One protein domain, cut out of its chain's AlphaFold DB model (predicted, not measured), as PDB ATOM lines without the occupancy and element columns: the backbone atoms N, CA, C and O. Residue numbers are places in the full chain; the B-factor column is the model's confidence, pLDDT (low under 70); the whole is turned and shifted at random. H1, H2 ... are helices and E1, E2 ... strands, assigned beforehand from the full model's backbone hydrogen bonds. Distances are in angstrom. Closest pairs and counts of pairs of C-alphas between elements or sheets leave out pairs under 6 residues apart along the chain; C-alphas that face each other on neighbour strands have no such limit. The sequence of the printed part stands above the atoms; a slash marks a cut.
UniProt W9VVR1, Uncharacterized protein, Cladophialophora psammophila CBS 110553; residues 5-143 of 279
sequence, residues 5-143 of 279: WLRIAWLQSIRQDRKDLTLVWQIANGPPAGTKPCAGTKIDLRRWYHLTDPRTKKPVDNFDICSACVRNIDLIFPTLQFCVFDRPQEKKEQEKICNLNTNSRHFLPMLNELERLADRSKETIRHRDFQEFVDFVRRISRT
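AT A GLANCE: This is residues 5 to 143 of the 279 residues of an uncharacterized protein of Cladophialophora psammophila CBS 110553 (UniProt W9VVR1). Two helical hairpins, H1 with H2 and H4 with H5, stand round the short helix H3 in the middle; H1 and H2 pack on H3, while H4 is near it. A very small sheet of two strands, E1 and E2, lies at the far end of the domain from H1 and H2, and long loops make up much of the rest. The printed part has 139 residues, with five named helices and two named strands in the order H1 H2 E1 H3 E2 H4 H5; the sheet, E1 - E2, is antiparallel. The class is mostly helix, though under half of the residues are in named elements. The whole is compact, with a radius of gyration of the C-alphas of 14.7 A, and rounded, spanning 41 by 35 by 28 A.

HOW THE PARTS SIT: H1, residues 5 to 15, and H2, residues 22 to 28, form a helical hairpin and touch at a shallow tilt of 16 degrees, opposite ways; their closest C-alphas, those of Ala 9 and Val 24, are 5.4 A apart. H3, residues 67 to 76, touches H1 at a shallow tilt of 18 degrees, the same way, with the closest C-alphas, those of Ala 9 and Ile 76, 6.2 A apart. H2 and H3 only just touch, with 3 pairs of C-alphas within 8 A; the closest are those of Ile 27 and Asn 72, at 6.7 A. E1, residues 44 to 46, and E2, residues 94 to 96, are antiparallel neighbours, with N 44 and O 96 at 2.9 A and N 94 and O 46 at 3.0 A, both within hydrogen-bond range. H4, residues 107 to 120, and H5, residues 127 to 142, form a second helical hairpin and touch at a shallow tilt of 6 degrees, opposite ways; their closest C-alphas, those of Leu 117 and Asp 129, are 6.6 A apart. H3 and H4 are near each other, with 6 pairs of C-alphas within 10 A. Among the pairs that are apart are H1 and H4, H2 and H5, and H3 and H5. In H1, H2, H3, H4 and H5 every O i to N i+4 pair is within hydrogen-bond range.

IN THESE COORDINATES: H1 begins at C-alpha 5, (12.294, 22.638, 38.674), and is 15.1 A long. H3 is 14.2 A long and begins at C-alpha 67, (-1.061, 22.760, 43.642). H4 is 20.2 A long, and H5, 22.4 A long, ends at C-alpha 142, (-0.356, 43.388, 36.870).

THE WHOLE: The C-alphas farthest apart, those of Lys 19 and Thr 56, are 42.0 A apart. The printed part has no cut. The links H2 to E1, E1 to H3 and H3 to E2 are long, with 15, 20 and 17 residues; in the second, residues 52 to 53 pair with residues 58 to 59, antiparallel. The mean pLDDT of the printed part is 91.5, and no printed residue is under 70.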
ATOM      1  N   TRP A   5      12.461  23.105  37.296       94.12
ATOM      2  CA  TRP A   5      12.294  22.638  38.674       94.12
ATOM      3  C   TRP A   5      13.397  21.683  39.135       94.12
ATOM      4  O   TRP A   5      13.883  21.824  40.252       94.12
ATOM      5  N   LEU A   6      13.829  20.751  38.282       93.69
ATOM      6  CA  LEU A   6      14.883  19.793  38.618       93.69
ATOM      7  C   LEU A   6      16.237  20.487  38.800       93.69
ATOM      8  O   LEU A   6      16.980  20.164  39.721       93.69
ATOM      9  N   ARG A   7      16.540  21.480  37.955       92.62
ATOM     10  CA  ARG A   7      17.760  22.289  38.081       92.62
ATOM     11  C   ARG A   7      17.780  23.062  39.398       92.62
ATOM     12  O   ARG A   7      18.811  23.095  40.058       92.62
ATOM     13  N   ILE A   8      16.654  23.658  39.782       93.56
ATOM     14  CA  ILE A   8      16.537  24.386  41.053       93.56
ATOM     15  C   ILE A   8      16.678  23.422  42.228       93.56
ATOM     16  O   ILE A   8      17.441  23.702  43.142       93.56
ATOM     17  N   ALA A   9      16.000  22.274  42.179       94.56
ATOM     18  CA  ALA A   9      16.100  21.236  43.199       94.56
ATOM     19  C   ALA A   9      17.549  20.778  43.402       94.56
ATOM     20  O   ALA A   9      18.016  20.708  44.532       94.56
ATOM     21  N   TRP A  10      18.280  20.545  42.309       94.00
ATOM     22  CA  TRP A  10      19.697  20.193  42.348       94.00
ATOM     23  C   TRP A  10      20.556  21.286  42.997       94.00
ATOM     24  O   TRP A  10      21.320  21.008  43.918       94.00
ATOM     25  N   LEU A  11      20.401  22.540  42.557       93.19
ATOM     26  CA  LEU A  11      21.133  23.675  43.130       93.19
ATOM     27  C   LEU A  11      20.833  23.851  44.624       93.19
ATOM     28  O   LEU A  11      21.739  24.117  45.410       93.19
ATOM     29  N   GLN A  12      19.578  23.659  45.028       92.12
ATOM     30  CA  GLN A  12      19.150  23.784  46.419       92.12
ATOM     31  C   GLN A  12      19.627  22.614  47.281       92.12
ATOM     32  O   GLN A  12      20.013  22.845  48.423       92.12
ATOM     33  N   SER A  13      19.703  21.391  46.745       93.00
ATOM     34  CA  SER A  13      20.345  20.260  47.429       93.00
ATOM     35  C   SER A  13      21.807  20.554  47.764       93.00
ATOM     36  O   SER A  13      22.223  20.286  48.887       93.00
ATOM     37  N   ILE A  14      22.563  21.149  46.832       92.88
ATOM     38  CA  ILE A  14      23.958  21.556  47.071       92.88
ATOM     39  C   ILE A  14      24.015  22.674  48.120       92.88
ATOM     40  O   ILE A  14      24.786  22.592  49.069       92.88
ATOM     41  N   ARG A  15      23.179  23.711  47.977       88.50
ATOM     42  CA  ARG A  15      23.158  24.871  48.883       88.50
ATOM     43  C   ARG A  15      22.808  24.499  50.327       88.50
ATOM     44  O   ARG A  15      23.310  25.120  51.253       88.50
ATOM     45  N   GLN A  16      21.938  23.509  50.502       86.50
ATOM     46  CA  GLN A  16      21.485  23.016  51.806       86.50
ATOM     47  C   GLN A  16      22.364  21.873  52.352       86.50
ATOM     48  O   GLN A  16      21.986  21.275  53.356       86.50
ATOM     49  N   ASP A  17      23.481  21.540  51.689       88.94
ATOM     50  CA  ASP A  17      24.371  20.415  52.028       88.94
ATOM     51  C   ASP A  17      23.608  19.097  52.283       88.94
ATOM     52  O   ASP A  17      23.830  18.364  53.252       88.94
ATOM     53  N   ARG A  18      22.620  18.806  51.423       90.44
ATOM     54  CA  ARG A  18      21.818  17.588  51.562       90.44
ATOM     55  C   ARG A  18      22.667  16.368  51.227       90.44
ATOM     56  O   ARG A  18      23.242  16.272  50.148       90.44
ATOM     57  N   LYS A  19      22.654  15.387  52.130       90.44
ATOM     58  CA  LYS A  19      23.395  14.122  51.985       90.44
ATOM     59  C   LYS A  19      22.712  13.105  51.073       90.44
ATOM     60  O   LYS A  19      23.295  12.070  50.764       90.44
ATOM     61  N   ASP A  20      21.482  13.385  50.655       92.69
ATOM     62  CA  ASP A  20      20.687  12.514  49.803       92.69
ATOM     63  C   ASP A  20      20.055  13.275  48.627       92.69
ATOM     64  O   ASP A  20      19.956  14.505  48.599       92.69
ATOM     65  N   LEU A  21      19.613  12.508  47.630       93.25
ATOM     66  CA  LEU A  21      18.962  13.018  46.423       93.25
ATOM     67  C   LEU A  21      17.432  13.022  46.534       93.25
ATOM     68  O   LEU A  21      16.750  13.105  45.511       93.25
ATOM     69  N   THR A  22      16.869  12.955  47.746       94.38
ATOM     70  CA  THR A  22      15.417  12.816  47.951       94.38
ATOM     71  C   THR A  22      14.652  13.981  47.333       94.38
ATOM     72  O   THR A  22      13.675  13.759  46.623       94.38
ATOM     73  N   LEU A  23      15.128  15.219  47.522       94.38
ATOM     74  CA  LEU A  23      14.514  16.416  46.929       94.38
ATOM     75  C   LEU A  23      14.462  16.321  45.396       94.38
ATOM     76  O   LEU A  23      13.417  16.528  44.778       94.38
ATOM     77  N   VAL A  24      15.590  15.971  44.779       94.94
ATOM     78  CA  VAL A  24      15.725  15.845  43.321       94.94
ATOM     79  C   VAL A  24      14.804  14.742  42.799       94.94
ATOM     80  O   VAL A  24      14.070  14.956  41.837       94.94
ATOM     81  N   TRP A  25      14.782  13.591  43.476       94.12
ATOM     82  CA  TRP A  25      13.935  12.447  43.138       94.12
ATOM     83  C   TRP A  25      12.439  12.781  43.249       94.12
ATOM     84  O   TRP A  25      11.665  12.503  42.333       94.12
ATOM     85  N   GLN A  26      12.024  13.462  44.321       93.75
ATOM     86  CA  GLN A  26      10.636  13.895  44.522       93.75
ATOM     87  C   GLN A  26      10.176  14.911  43.472       93.75
ATOM     88  O   GLN A  26       9.007  14.906  43.081       93.75
ATOM     89  N   ILE A  27      11.060  15.799  43.018       94.44
ATOM     90  CA  ILE A  27      10.748  16.745  41.945       94.44
ATOM     91  C   ILE A  27      10.685  16.028  40.589       94.44
ATOM     92  O   ILE A  27       9.775  16.305  39.807       94.44
ATOM     93  N   ALA A  28      11.592  15.081  40.330       92.69
ATOM     94  CA  ALA A  28      11.642  14.312  39.086       92.69
ATOM     95  C   ALA A  28      10.401  13.427  38.874       92.69
ATOM     96  O   ALA A  28       9.871  13.384  37.767       92.69
ATOM     97  N   ASN A  29       9.900  12.781  39.931       91.38
ATOM     98  CA  ASN A  29       8.710  11.921  39.854       91.38
ATOM     99  C   ASN A  29       7.389  12.689  39.729       91.38
ATOM    100  O   ASN A  29       6.336  12.084  39.543       91.38
ATOM    101  N   GLY A  30       7.432  14.020  39.818       88.44
ATOM    102  CA  GLY A  30       6.248  14.853  39.708       88.44
ATOM    103  C   GLY A  30       5.317  14.763  40.925       88.44
ATOM    104  O   GLY A  30       5.699  14.286  41.999       88.44
ATOM    105  N   PRO A  31       4.103  15.324  40.808       90.69
ATOM    106  CA  PRO A  31       3.135  15.324  41.895       90.69
ATOM    107  C   PRO A  31       2.566  13.914  42.164       90.69
ATOM    108  O   PRO A  31       2.493  13.099  41.247       90.69
ATOM    109  N   PRO A  32       2.134  13.623  43.408       90.00
ATOM    110  CA  PRO A  32       1.547  12.331  43.763       90.00
ATOM    111  C   PRO A  32       0.209  12.088  43.049       90.00
ATOM    112  O   PRO A  32      -0.429  13.020  42.546       90.00
ATOM    113  N   ALA A  33      -0.244  10.830  43.066       86.19
ATOM    114  CA  ALA A  33      -1.547  10.441  42.534       86.19
ATOM    115  C   ALA A  33      -2.671  11.332  43.103       86.19
ATOM    116  O   ALA A  33      -2.708  11.628  44.296       86.19
ATOM    117  N   GLY A  34      -3.563  11.801  42.226       84.44
ATOM    118  CA  GLY A  34      -4.637  12.742  42.569       84.44
ATOM    119  C   GLY A  34      -4.282  14.226  42.407       84.44
ATOM    120  O   GLY A  34      -5.184  15.059  42.370       84.44
ATOM    121  N   THR A  35      -3.005  14.588  42.232       88.44
ATOM    122  CA  THR A  35      -2.596  15.973  41.937       88.44
ATOM    123  C   THR A  35      -2.191  16.132  40.471       88.44
ATOM    124  O   THR A  35      -1.224  15.532  40.009       88.44
ATOM    125  N   LYS A  36      -2.902  16.990  39.727       91.75
ATOM    126  CA  LYS A  36      -2.592  17.273  38.315       91.75
ATOM    127  C   LYS A  36      -1.250  18.017  38.172       91.75
ATOM    128  O   LYS A  36      -1.040  19.001  38.891       91.75
ATOM    129  N   PRO A  37      -0.384  17.662  37.200       93.75
ATOM    130  CA  PRO A  37       0.804  18.454  36.880       93.75
ATOM    131  C   PRO A  37       0.431  19.864  36.395       93.75
ATOM    132  O   PRO A  37      -0.720  20.150  36.048       93.75
ATOM    133  N   CYS A  38       1.399  20.782  36.405       94.12
ATOM    134  CA  CYS A  38       1.191  22.136  35.894       94.12
ATOM    135  C   CYS A  38       0.968  22.104  34.373       94.12
ATOM    136  O   CYS A  38       1.759  21.505  33.652       94.12
ATOM    137  N   ALA A  39      -0.080  22.777  33.888       93.12
ATOM    138  CA  ALA A  39      -0.443  22.810  32.467       93.12
ATOM    139  C   ALA A  39       0.457  23.726  31.606       93.12
ATOM    140  O   ALA A  39       0.230  23.879  30.404       93.12
ATOM    141  N   GLY A  40       1.485  24.340  32.199       89.81
ATOM    142  CA  GLY A  40       2.379  25.246  31.485       89.81
ATOM    143  C   GLY A  40       1.663  26.543  31.109       89.81
ATOM    144  O   GLY A  40       1.059  27.195  31.956       89.81
ATOM    145  N   THR A  41       1.721  26.891  29.824       85.81
ATOM    146  CA  THR A  41       1.069  28.076  29.244       85.81
ATOM    147  C   THR A  41      -0.390  27.842  28.846       85.81
ATOM    148  O   THR A  41      -1.006  28.731  28.265       85.81
ATOM    149  N   LYS A  42      -0.938  26.645  29.081       88.19
ATOM    150  CA  LYS A  42      -2.320  26.310  28.722       88.19
ATOM    151  C   LYS A  42      -3.278  26.688  29.848       88.19
ATOM    152  O   LYS A  42      -2.926  26.588  31.025       88.19
ATOM    153  N   ILE A  43      -4.490  27.086  29.464       90.31
ATOM    154  CA  ILE A  43      -5.613  27.263  30.388       90.31
ATOM    155  C   ILE A  43      -5.963  25.896  30.973       90.31
ATOM    156  O   ILE A  43      -5.973  24.893  30.258       90.31
ATOM    157  N   ASP A  44      -6.235  25.857  32.272       93.62
ATOM    158  CA  ASP A  44      -6.608  24.637  32.968       93.62
ATOM    159  C   ASP A  44      -7.705  24.890  34.007       93.62
ATOM    160  O   ASP A  44      -7.699  25.909  34.702       93.62
ATOM    161  N   LEU A  45      -8.639  23.944  34.112       94.88
ATOM    162  CA  LEU A  45      -9.709  23.950  35.104       94.88
ATOM    163  C   LEU A  45      -9.257  23.193  36.362       94.88
ATOM    164  O   LEU A  45      -9.151  21.958  36.375       94.88
ATOM    165  N   ARG A  46      -8.975  23.949  37.428       93.19
ATOM    166  CA  ARG A  46      -8.604  23.414  38.748       93.19
ATOM    167  C   ARG A  46      -8.914  24.402  39.870       93.19
ATOM    168  O   ARG A  46      -9.272  25.555  39.628       93.19
ATOM    169  N   ARG A  47      -8.755  23.956  41.119       93.12
ATOM    170  CA  ARG A  47      -8.723  24.850  42.288       93.12
ATOM    171  C   ARG A  47      -7.355  25.523  42.366       93.12
ATOM    172  O   ARG A  47      -6.325  24.851  42.307       93.12
ATOM    173  N   TRP A  48      -7.364  26.844  42.492       95.12
ATOM    174  CA  TRP A  48      -6.165  27.677  42.456       95.12
ATOM    175  C   TRP A  48      -5.778  28.168  43.843       95.12
ATOM    176  O   TRP A  48      -6.632  28.587  44.629       95.12
ATOM    177  N   TYR A  49      -4.481  28.117  44.114       95.88
ATOM    178  CA  TYR A  49      -3.870  28.657  45.317       95.88
ATOM    179  C   TYR A  49      -3.512  30.113  45.040       95.88
ATOM    180  O   TYR A  49      -3.286  30.489  43.887       95.88
ATOM    181  N   HIS A  50      -3.464  30.933  46.080       94.69
ATOM    182  CA  HIS A  50      -3.206  32.362  45.930       94.69
ATOM    183  C   HIS A  50      -2.310  32.887  47.039       94.69
ATOM    184  O   HIS A  50      -2.072  32.229  48.046       94.69
ATOM    185  N   LEU A  51      -1.812  34.098  46.827       95.56
ATOM    186  CA  LEU A  51      -1.119  34.881  47.836       95.56
ATOM    187  C   LEU A  51      -2.117  35.872  48.436       95.56
ATOM    188  O   LEU A  51      -2.737  36.618  47.677       95.56
ATOM    189  N   THR A  52      -2.285  35.899  49.756       94.44
ATOM    190  CA  THR A  52      -3.094  36.932  50.423       94.44
ATOM    191  C   THR A  52      -2.235  38.126  50.803       94.44
ATOM    192  O   THR A  52      -1.205  37.999  51.459       94.44
ATOM    193  N   ASP A  53      -2.693  39.312  50.414       93.44
ATOM    194  CA  ASP A  53      -2.079  40.564  50.821       93.44
ATOM    195  C   ASP A  53      -2.367  40.817  52.312       93.44
ATOM    196  O   ASP A  53      -3.531  40.988  52.695       93.44
ATOM    197  N   PRO A  54      -1.338  40.869  53.179       91.31
ATOM    198  CA  PRO A  54      -1.533  40.982  54.619       91.31
ATOM    199  C   PRO A  54      -2.176  42.315  55.022       91.31
ATOM    200  O   PRO A  54      -2.791  42.360  56.091       91.31
ATOM    201  N   ARG A  55      -2.091  43.356  54.176       91.62
ATOM    202  CA  ARG A  55      -2.692  44.677  54.407       91.62
ATOM    203  C   ARG A  55      -4.189  44.697  54.125       91.62
ATOM    204  O   ARG A  55      -4.947  45.290  54.882       91.62
ATOM    205  N   THR A  56      -4.613  44.088  53.020       93.06
ATOM    206  CA  THR A  56      -6.023  44.118  52.588       93.06
ATOM    207  C   THR A  56      -6.800  42.879  53.015       93.06
ATOM    208  O   THR A  56      -8.027  42.889  52.941       93.06
ATOM    209  N   LYS A  57      -6.098  41.821  53.449       92.81
ATOM    210  CA  LYS A  57      -6.636  40.479  53.726       92.81
ATOM    211  C   LYS A  57      -7.382  39.876  52.531       92.81
ATOM    212  O   LYS A  57      -8.250  39.027  52.700       92.81
ATOM    213  N   LYS A  58      -7.045  40.325  51.319       93.19
ATOM    214  CA  LYS A  58      -7.614  39.838  50.062       93.19
ATOM    215  C   LYS A  58      -6.548  39.110  49.242       93.19
ATOM    216  O   LYS A  58      -5.368  39.459  49.347       93.19
ATOM    217  N   PRO A  59      -6.944  38.135  48.406       93.31
ATOM    218  CA  PRO A  59      -6.043  37.549  47.423       93.31
ATOM    219  C   PRO A  59      -5.448  38.629  46.515       93.31
ATOM    220  O   PRO A  59      -6.138  39.576  46.138       93.31
ATOM    221  N   VAL A  60      -4.176  38.485  46.151       94.00
ATOM    222  CA  VAL A  60      -3.545  39.323  45.129       94.00
ATOM    223  C   VAL A  60      -4.205  39.034  43.782       94.00
ATOM    224  O   VAL A  60      -4.237  37.889  43.329       94.00
ATOM    225  N   ASP A  61      -4.727  40.081  43.144       90.50
ATOM    226  CA  ASP A  61      -5.404  39.971  41.852       90.50
ATOM    227  C   ASP A  61      -4.482  39.391  40.768       90.50
ATOM    228  O   ASP A  61      -3.283  39.682  40.723       90.50
ATOM    229  N   ASN A  62      -5.067  38.595  39.867       89.12
ATOM    230  CA  ASN A  62      -4.395  37.965  38.723       89.12
ATOM    231  C   ASN A  62      -3.173  37.100  39.092       89.12
ATOM    232  O   ASN A  62      -2.259  36.925  38.278       89.12
ATOM    233  N   PHE A  63      -3.150  36.567  40.316       93.25
ATOM    234  CA  PHE A  63      -2.097  35.685  40.795       93.25
ATOM    235  C   PHE A  63      -2.655  34.362  41.316       93.25
ATOM    236  O   PHE A  63      -3.117  34.250  42.452       93.25
ATOM    237  N   ASP A  64      -2.567  33.340  40.474       94.19
ATOM    238  CA  ASP A  64      -3.105  32.016  40.718       94.19
ATOM    239  C   ASP A  64      -2.037  30.950  40.456       94.19
ATOM    240  O   ASP A  64      -1.378  30.906  39.414       94.19
ATOM    241  N   ILE A  65      -1.857  30.053  41.423       95.62
ATOM    242  CA  ILE A  65      -0.840  29.003  41.363       95.62
ATOM    243  C   ILE A  65      -1.507  27.639  41.488       95.62
ATOM    244  O   ILE A  65      -2.420  27.433  42.285       95.62
ATOM    245  N   CYS A  66      -1.055  26.678  40.688       95.44
ATOM    246  CA  CYS A  66      -1.533  25.309  40.802       95.44
ATOM    247  C   CYS A  66      -0.872  24.578  41.983       95.44
ATOM    248  O   CYS A  66       0.281  24.837  42.336       95.44
ATOM    249  N   SER A  67      -1.570  23.590  42.541       94.81
ATOM    250  CA  SER A  67      -1.061  22.760  43.642       94.81
ATOM    251  C   SER A  67       0.288  22.093  43.340       94.81
ATOM    252  O   SER A  67       1.122  21.983  44.232       94.81
ATOM    253  N   ALA A  68       0.555  21.707  42.086       95.62
ATOM    254  CA  ALA A  68       1.840  21.130  41.687       95.62
ATOM    255  C   ALA A  68       3.017  22.116  41.815       95.62
ATOM    256  O   ALA A  68       4.086  21.729  42.283       95.62
ATOM    257  N   CYS A  69       2.839  23.387  41.432       95.81
ATOM    258  CA  CYS A  69       3.890  24.394  41.599       95.81
ATOM    259  C   CYS A  69       4.083  24.758  43.076       95.81
ATOM    260  O   CYS A  69       5.226  24.861  43.512       95.81
ATOM    261  N   VAL A  70       3.000  24.881  43.859       96.00
ATOM    262  CA  VAL A  70       3.111  25.107  45.314       96.00
ATOM    263  C   VAL A  70       3.828  23.950  46.001       96.00
ATOM    264  O   VAL A  70       4.741  24.197  46.775       96.00
ATOM    265  N   ARG A  71       3.510  22.696  45.654       94.94
ATOM    266  CA  ARG A  71       4.238  21.520  46.153       94.94
ATOM    267  C   ARG A  71       5.741  21.638  45.897       94.94
ATOM    268  O   ARG A  71       6.534  21.326  46.775       94.94
ATOM    269  N   ASN A  72       6.145  22.043  44.694       95.69
ATOM    270  CA  ASN A  72       7.567  22.162  44.383       95.69
ATOM    271  C   ASN A  72       8.235  23.266  45.214       95.69
ATOM    272  O   ASN A  72       9.341  23.052  45.697       95.69
ATOM    273  N   ILE A  73       7.558  24.399  45.438       95.75
ATOM    274  CA  ILE A  73       8.031  25.439  46.363       95.75
ATOM    275  C   ILE A  73       8.160  24.899  47.787       95.75
ATOM    276  O   ILE A  73       9.210  25.074  48.390       95.75
ATOM    277  N   ASP A  74       7.144  24.198  48.285       94.69
ATOM    278  CA  ASP A  74       7.120  23.596  49.621       94.69
ATOM    279  C   ASP A  74       8.298  22.624  49.840       94.69
ATOM    280  O   ASP A  74       8.899  22.601  50.911       94.69
ATOM    281  N   LEU A  75       8.658  21.836  48.819       94.31
ATOM    282  CA  LEU A  75       9.797  20.913  48.876       94.31
ATOM    283  C   LEU A  75      11.150  21.635  48.826       94.31
ATOM    284  O   LEU A  75      12.095  21.237  49.512       94.31
ATOM    285  N   ILE A  76      11.253  22.665  47.987       94.62
ATOM    286  CA  ILE A  76      12.501  23.394  47.735       94.62
ATOM    287  C   ILE A  76      12.824  24.367  48.877       94.62
ATOM    288  O   ILE A  76      13.983  24.476  49.283       94.62
ATOM    289  N   PHE A  77      11.803  25.031  49.421       93.25
ATOM    290  CA  PHE A  77      11.895  26.023  50.491       93.25
ATOM    291  C   PHE A  77      11.024  25.610  51.693       93.25
ATOM    292  O   PHE A  77       9.969  26.207  51.921       93.25
ATOM    293  N   PRO A  78      11.452  24.617  52.500       91.38
ATOM    294  CA  PRO A  78      10.643  24.103  53.609       91.38
ATOM    295  C   PRO A  78      10.243  25.159  54.651       91.38
ATOM    296  O   PRO A  78       9.191  25.041  55.266       91.38
ATOM    297  N   THR A  79      11.034  26.223  54.829       90.69
ATOM    298  CA  THR A  79      10.718  27.324  55.760       90.69
ATOM    299  C   THR A  79       9.519  28.169  55.325       90.69
ATOM    300  O   THR A  79       8.947  28.890  56.137       90.69
ATOM    301  N   LEU A  80       9.123  28.093  54.051       92.62
ATOM    302  CA  LEU A  80       7.961  28.796  53.503       92.62
ATOM    303  C   LEU A  80       6.705  27.922  53.460       92.62
ATOM    304  O   LEU A  80       5.622  28.398  53.093       92.62
ATOM    305  N   GLN A  81       6.850  26.644  53.814       92.00
ATOM    306  CA  GLN A  81       5.803  25.651  53.688       92.00
ATOM    307  C   GLN A  81       4.580  26.055  54.510       92.00
ATOM    308  O   GLN A  81       4.665  26.301  55.706       92.00
ATOM    309  N   PHE A  82       3.420  26.120  53.860       87.88
ATOM    310  CA  PHE A  82       2.158  26.552  54.486       87.88
ATOM    311  C   PHE A  82       2.099  27.999  54.998       87.88
ATOM    312  O   PHE A  82       1.053  28.389  55.510       87.88
ATOM    313  N   CYS A  83       3.133  28.816  54.793       88.94
ATOM    314  CA  CYS A  83       3.147  30.206  55.256       88.94
ATOM    315  C   CYS A  83       2.873  31.231  54.146       88.94
ATOM    316  O   CYS A  83       2.437  32.338  54.443       88.94
ATOM    317  N   VAL A  84       3.151  30.890  52.882       93.50
ATOM    318  CA  VAL A  84       3.120  31.863  51.772       93.50
ATOM    319  C   VAL A  84       1.840  31.797  50.944       93.50
ATOM    320  O   VAL A  84       1.285  32.836  50.596       93.50
ATOM    321  N   PHE A  85       1.382  30.594  50.596       95.50
ATOM    322  CA  PHE A  85       0.249  30.414  49.689       95.50
ATOM    323  C   PHE A  85      -0.949  29.805  50.403       95.50
ATOM    324  O   PHE A  85      -0.861  28.728  50.999       95.50
ATOM    325  N   ASP A  86      -2.090  30.467  50.262       94.56
ATOM    326  CA  ASP A  86      -3.362  29.977  50.759       94.56
ATOM    327  C   ASP A  86      -3.857  28.820  49.898       94.56
ATOM    328  O   ASP A  86      -3.781  28.844  48.662       94.56
ATOM    329  N   ARG A  87      -4.411  27.809  50.569       93.25
ATOM    330  CA  ARG A  87      -4.896  26.572  49.952       93.25
ATOM    331  C   ARG A  87      -6.395  26.422  50.214       93.25
ATOM    332  O   ARG A  87      -6.789  25.600  51.041       93.25
ATOM    333  N   PRO A  88      -7.247  27.240  49.574       86.81
ATOM    334  CA  PRO A  88      -8.670  27.240  49.880       86.81
ATOM    335  C   PRO A  88      -9.313  25.917  49.438       86.81
ATOM    336  O   PRO A  88      -9.338  25.595  48.249       86.81
ATOM    337  N   GLN A  89      -9.844  25.146  50.391       83.94
ATOM    338  CA  GLN A  89     -10.475  23.852  50.101       83.94
ATOM    339  C   GLN A  89     -11.859  24.008  49.461       83.94
ATOM    340  O   GLN A  89     -12.219  23.232  48.577       83.94
ATOM    341  N   GLU A  90     -12.599  25.042  49.859       85.50
ATOM    342  CA  GLU A  90     -13.996  25.276  49.465       85.50
ATOM    343  C   GLU A  90     -14.145  26.094  48.171       85.50
ATOM    344  O   GLU A  90     -15.247  26.261  47.646       85.50
ATOM    345  N   LYS A  91     -13.044  26.620  47.622       85.56
ATOM    346  CA  LYS A  91     -13.095  27.450  46.415       85.56
ATOM    347  C   LYS A  91     -13.427  26.592  45.193       85.56
ATOM    348  O   LYS A  91     -12.831  25.537  44.974       85.56
ATOM    349  N   LYS A  92     -14.361  27.079  44.373       90.25
ATOM    350  CA  LYS A  92     -14.739  26.444  43.104       90.25
ATOM    351  C   LYS A  92     -13.556  26.399  42.137       90.25
ATOM    352  O   LYS A  92     -12.672  27.257  42.170       90.25
ATOM    353  N   GLU A  93     -13.569  25.400  41.264       92.38
ATOM    354  CA  GLU A  93     -12.619  25.308  40.158       92.38
ATOM    355  C   GLU A  93     -12.838  26.458  39.172       92.38
ATOM    356  O   GLU A  93     -13.969  26.894  38.950       92.38
ATOM    357  N   GLN A  94     -11.746  26.984  38.624       93.38
ATOM    358  CA  GLN A  94     -11.760  28.092  37.670       93.38
ATOM    359  C   GLN A  94     -10.775  27.805  36.537       93.38
ATOM    360  O   GLN A  94      -9.773  27.122  36.750       93.38
ATOM    361  N   GLU A  95     -11.048  28.334  35.349       94.06
ATOM    362  CA  GLU A  95     -10.152  28.244  34.196       94.06
ATOM    363  C   GLU A  95      -9.100  29.348  34.264       94.06
ATOM    364  O   GLU A  95      -9.423  30.527  34.116       94.06
ATOM    365  N   LYS A  96      -7.839  28.985  34.528       92.00
ATOM    366  CA  LYS A  96      -6.726  29.949  34.579       92.00
ATOM    367  C   LYS A  96      -5.420  29.343  34.075       92.00
ATOM    368  O   LYS A  96      -5.346  28.157  33.762       92.00
ATOM    369  N   ILE A  97      -4.380  30.169  34.010       91.19
ATOM    370  CA  ILE A  97      -2.998  29.766  33.724       91.19
ATOM    371  C   ILE A  97      -2.182  29.975  35.003       91.19
ATOM    372  O   ILE A  97      -2.340  30.984  35.681       91.19
ATOM    373  N   CYS A  98      -1.301  29.030  35.338       93.12
ATOM    374  CA  CYS A  98      -0.478  29.118  36.545       93.12
ATOM    375  C   CYS A  98       0.576  30.228  36.428       93.12
ATOM    376  O   CYS A  98       1.417  30.168  35.532       93.12
ATOM    377  N   ASN A  99       0.625  31.172  37.370       92.81
ATOM    378  CA  ASN A  99       1.644  32.233  37.388       92.81
ATOM    379  C   ASN A  99       3.070  31.716  37.681       92.81
ATOM    380  O   ASN A  99       4.039  32.404  37.379       92.81
ATOM    381  N   LEU A 100       3.217  30.499  38.222       92.50
ATOM    382  CA  LEU A 100       4.507  29.812  38.413       92.50
ATOM    383  C   LEU A 100       4.773  28.728  37.358       92.50
ATOM    384  O   LEU A 100       5.497  27.762  37.615       92.50
ATOM    385  N   ASN A 101       4.155  28.820  36.181       91.38
ATOM    386  CA  ASN A 101       4.494  27.909  35.097       91.38
ATOM    387  C   ASN A 101       5.940  28.150  34.625       91.38
ATOM    388  O   ASN A 101       6.383  29.288  34.497       91.38
ATOM    389  N   THR A 102       6.678  27.078  34.342       90.69
ATOM    390  CA  THR A 102       8.113  27.131  34.002       90.69
ATOM    391  C   THR A 102       8.424  27.804  32.666       90.69
ATOM    392  O   THR A 102       9.585  28.044  32.357       90.69
ATOM    393  N   ASN A 103       7.399  28.051  31.853       85.44
ATOM    394  CA  ASN A 103       7.510  28.706  30.558       85.44
ATOM    395  C   ASN A 103       7.264  30.222  30.652       85.44
ATOM    396  O   ASN A 103       7.489  30.922  29.668       85.44
ATOM    397  N   SER A 104       6.809  30.723  31.807       83.69
ATOM    398  CA  SER A 104       6.676  32.153  32.076       83.69
ATOM    399  C   SER A 104       8.050  32.772  32.297       83.69
ATOM    400  O   SER A 104       8.894  32.200  32.994       83.69
ATOM    401  N   ARG A 105       8.273  33.979  31.769       80.62
ATOM    402  CA  ARG A 105       9.521  34.720  32.010       80.62
ATOM    403  C   ARG A 105       9.606  35.202  33.459       80.62
ATOM    404  O   ARG A 105      10.699  35.421  33.974       80.62
ATOM    405  N   HIS A 106       8.471  35.273  34.153       86.00
ATOM    406  CA  HIS A 106       8.405  35.579  35.579       86.00
ATOM    407  C   HIS A 106       8.813  34.407  36.482       86.00
ATOM    408  O   HIS A 106       9.014  34.618  37.675       86.00
ATOM    409  N   PHE A 107       8.996  33.195  35.942       91.00
ATOM    410  CA  PHE A 107       9.323  32.004  36.730       91.00
ATOM    411  C   PHE A 107      10.600  32.159  37.572       91.00
ATOM    412  O   PHE A 107      10.569  31.955  38.784       91.00
ATOM    413  N   LEU A 108      11.719  32.548  36.950       90.69
ATOM    414  CA  LEU A 108      12.990  32.725  37.661       90.69
ATOM    415  C   LEU A 108      12.976  33.937  38.609       90.69
ATOM    416  O   LEU A 108      13.376  33.761  39.758       90.69
ATOM    417  N   PRO A 109      12.486  35.133  38.214       91.19
ATOM    418  CA  PRO A 109      12.309  36.243  39.150       91.19
ATOM    419  C   PRO A 109      11.486  35.868  40.387       91.19
ATOM    420  O   PRO A 109      11.902  36.163  41.503       91.19
ATOM    421  N   MET A 110      10.361  35.167  40.207       93.38
ATOM    422  CA  MET A 110       9.529  34.685  41.313       93.38
ATOM    423  C   MET A 110      10.295  33.764  42.258       93.38
ATOM    424  O   MET A 110      10.183  33.901  43.475       93.38
ATOM    425  N   LEU A 111      11.082  32.836  41.715       94.44
ATOM    426  CA  LEU A 111      11.889  31.929  42.524       94.44
ATOM    427  C   LEU A 111      13.009  32.628  43.274       94.44
ATOM    428  O   LEU A 111      13.227  32.305  44.434       94.44
ATOM    429  N   ASN A 112      13.673  33.596  42.648       94.38
ATOM    430  CA  ASN A 112      14.710  34.380  43.308       94.38
ATOM    431  C   ASN A 112      14.134  35.175  44.491       94.38
ATOM    432  O   ASN A 112      14.782  35.282  45.529       94.38
ATOM    433  N   GLU A 113      12.919  35.722  44.372       95.56
ATOM    434  CA  GLU A 113      12.275  36.398  45.508       95.56
ATOM    435  C   GLU A 113      11.780  35.425  46.580       95.56
ATOM    436  O   GLU A 113      11.882  35.735  47.765       95.56
ATOM    437  N   LEU A 114      11.291  34.239  46.204       95.31
ATOM    438  CA  LEU A 114      10.960  33.184  47.170       95.31
ATOM    439  C   LEU A 114      12.207  32.706  47.921       95.31
ATOM    440  O   LEU A 114      12.158  32.539  49.133       95.31
ATOM    441  N   GLU A 115      13.334  32.549  47.233       93.62
ATOM    442  CA  GLU A 115      14.618  32.208  47.844       93.62
ATOM    443  C   GLU A 115      15.060  33.284  48.840       93.62
ATOM    444  O   GLU A 115      15.365  32.968  49.985       93.62
ATOM    445  N   ARG A 116      14.992  34.569  48.463       94.06
ATOM    446  CA  ARG A 116      15.283  35.676  49.389       94.06
ATOM    447  C   ARG A 116      14.344  35.695  50.589       94.06
ATOM    448  O   ARG A 116      14.790  35.985  51.697       94.06
ATOM    449  N   LEU A 117      13.056  35.416  50.383       95.38
ATOM    450  CA  LEU A 117      12.086  35.328  51.470       95.38
ATOM    451  C   LEU A 117      12.428  34.166  52.412       95.38
ATOM    452  O   LEU A 117      12.409  34.353  53.627       95.38
ATOM    453  N   ALA A 118      12.788  33.003  51.863       92.75
ATOM    454  CA  ALA A 118      13.203  31.827  52.623       92.75
ATOM    455  C   ALA A 118      14.481  32.092  53.430       92.75
ATOM    456  O   ALA A 118      14.514  31.795  54.619       92.75
ATOM    457  N   ASP A 119      15.493  32.712  52.819       91.06
ATOM    458  CA  ASP A 119      16.777  33.009  53.464       91.06
ATOM    459  C   ASP A 119      16.626  34.036  54.608       91.06
ATOM    460  O   ASP A 119      17.354  33.995  55.602       91.06
ATOM    461  N   ARG A 120      15.653  34.955  54.503       90.62
ATOM    462  CA  ARG A 120      15.304  35.906  55.575       90.62
ATOM    463  C   ARG A 120      14.400  35.297  56.651       90.62
ATOM    464  O   ARG A 120      14.353  35.817  57.768       90.62
ATOM    465  N   SER A 121      13.689  34.219  56.331       84.81
ATOM    466  CA  SER A 121      12.778  33.517  57.233       84.81
ATOM    467  C   SER A 121      13.525  32.419  57.985       84.81
ATOM    468  O   SER A 121      13.569  31.274  57.544       84.81
ATOM    469  N   LYS A 122      14.117  32.762  59.136       75.31
ATOM    470  CA  LYS A 122      14.758  31.766  60.013       75.31
ATOM    471  C   LYS A 122      13.721  30.817  60.623       75.31
ATOM    472  O   LYS A 122      13.665  29.649  60.269       75.31
ATOM    473  N   GLU A 123      12.887  31.347  61.514       74.25
ATOM    474  CA  GLU A 123      11.837  30.591  62.219       74.25
ATOM    475  C   GLU A 123      10.438  31.114  61.883       74.25
ATOM    476  O   GLU A 123       9.474  30.357  61.847       74.25
ATOM    477  N   THR A 124      10.320  32.416  61.611       82.81
ATOM    478  CA  THR A 124       9.063  33.065  61.238       82.81
ATOM    479  C   THR A 124       9.300  34.096  60.143       82.81
ATOM    480  O   THR A 124      10.314  34.803  60.126       82.81
ATOM    481  N   ILE A 125       8.339  34.205  59.225       86.94
ATOM    482  CA  ILE A 125       8.370  35.229  58.185       86.94
ATOM    483  C   ILE A 125       8.039  36.574  58.831       86.94
ATOM    484  O   ILE A 125       6.935  36.793  59.336       86.94
ATOM    485  N   ARG A 126       8.987  37.514  58.789       89.75
ATOM    486  CA  ARG A 126       8.741  38.880  59.260       89.75
ATOM    487  C   ARG A 126       7.702  39.549  58.366       89.75
ATOM    488  O   ARG A 126       7.822  39.523  57.143       89.75
ATOM    489  N   HIS A 127       6.742  40.240  58.981       89.25
ATOM    490  CA  HIS A 127       5.670  40.940  58.263       89.25
ATOM    491  C   HIS A 127       6.197  41.851  57.141       89.25
ATOM    492  O   HIS A 127       5.645  41.874  56.046       89.25
ATOM    493  N   ARG A 128       7.292  42.579  57.397       91.06
ATOM    494  CA  ARG A 128       7.926  43.453  56.401       91.06
ATOM    495  C   ARG A 128       8.423  42.680  55.175       91.06
ATOM    496  O   ARG A 128       8.133  43.099  54.061       91.06
ATOM    497  N   ASP A 129       9.138  41.575  55.371       92.38
ATOM    498  CA  ASP A 129       9.674  40.777  54.259       92.38
ATOM    499  C   ASP A 129       8.538  40.155  53.436       92.38
ATOM    500  O   ASP A 129       8.585  40.153  52.208       92.38
ATOM    501  N   PHE A 130       7.474  39.695  54.105       93.88
ATOM    502  CA  PHE A 130       6.288  39.190  53.416       93.88
ATOM    503  C   PHE A 130       5.584  40.281  52.604       93.88
ATOM    504  O   PHE A 130       5.179  40.038  51.471       93.88
ATOM    505  N   GLN A 131       5.471  41.497  53.146       94.19
ATOM    506  CA  GLN A 131       4.893  42.627  52.419       94.19
ATOM    507  C   GLN A 131       5.731  42.995  51.186       94.19
ATOM    508  O   GLN A 131       5.158  43.199  50.117       94.19
ATOM    509  N   GLU A 132       7.064  43.025  51.301       94.06
ATOM    510  CA  GLU A 132       7.973  43.260  50.166       94.06
ATOM    511  C   GLU A 132       7.774  42.198  49.066       94.06
ATOM    512  O   GLU A 132       7.678  42.538  47.882       94.06
ATOM    513  N   PHE A 133       7.621  40.925  49.451       95.75
ATOM    514  CA  PHE A 133       7.299  39.836  48.526       95.75
ATOM    515  C   PHE A 133       5.926  40.022  47.860       95.75
ATOM    516  O   PHE A 133       5.813  39.938  46.638       95.75
ATOM    517  N   VAL A 134       4.882  40.342  48.627       95.75
ATOM    518  CA  VAL A 134       3.533  40.615  48.098       95.75
ATOM    519  C   VAL A 134       3.545  41.787  47.118       95.75
ATOM    520  O   VAL A 134       2.895  41.727  46.074       95.75
ATOM    521  N   ASP A 135       4.294  42.848  47.411       93.62
ATOM    522  CA  ASP A 135       4.402  44.018  46.540       93.62
ATOM    523  C   ASP A 135       5.155  43.700  45.242       93.62
ATOM    524  O   ASP A 135       4.810  44.215  44.175       93.62
ATOM    525  N   PHE A 136       6.155  42.821  45.300       94.06
ATOM    526  CA  PHE A 136       6.786  42.256  44.113       94.06
ATOM    527  C   PHE A 136       5.796  41.436  43.276       94.06
ATOM    528  O   PHE A 136       5.625  41.724  42.089       94.06
ATOM    529  N   VAL A 137       5.082  40.490  43.894       94.12
ATOM    530  CA  VAL A 137       4.097  39.651  43.200       94.12
ATOM    531  C   VAL A 137       3.010  40.509  42.566       94.12
ATOM    532  O   VAL A 137       2.704  40.336  41.394       94.12
ATOM    533  N   ARG A 138       2.482  41.508  43.280       91.12
ATOM    534  CA  ARG A 138       1.457  42.414  42.745       91.12
ATOM    535  C   ARG A 138       1.938  43.174  41.507       91.12
ATOM    536  O   ARG A 138       1.145  43.401  40.598       91.12
ATOM    537  N   ARG A 139       3.208  43.590  41.459       86.56
ATOM    538  CA  ARG A 139       3.781  44.259  40.277       86.56
ATOM    539  C   ARG A 139       3.857  43.310  39.083       86.56
ATOM    540  O   ARG A 139       3.414  43.674  37.999       86.56
ATOM    541  N   ILE A 140       4.332  42.087  39.301       85.75
ATOM    542  CA  ILE A 140       4.406  41.074  38.243       85.75
ATOM    543  C   ILE A 140       3.011  40.672  37.754       85.75
ATOM    544  O   ILE A 140       2.773  40.658  36.555       85.75
ATOM    545  N   SER A 141       2.057  40.423  38.649       85.75
ATOM    546  CA  SER A 141       0.704  39.973  38.279       85.75
ATOM    547  C   SER A 141      -0.125  41.023  37.543       85.75
ATOM    548  O   SER A 141      -1.088  40.685  36.858       85.75
ATOM    549  N   ARG A 142       0.233  42.306  37.671       81.94
ATOM    550  CA  ARG A 142      -0.356  43.388  36.870       81.94
ATOM    551  C   ARG A 142       0.162  43.407  35.438       81.94
ATOM    552  O   ARG A 142      -0.558  43.862  34.561       81.94
ATOM    553  N   THR A 143       1.376  42.909  35.223       79.56
ATOM    554  CA  THR A 143       2.029  42.905  33.917       79.56
ATOM    555  C   THR A 143       1.341  41.880  33.024       79.56
ATOM    556  O   THR A 143       1.317  40.684  33.324       79.56
TER     557      THR A 143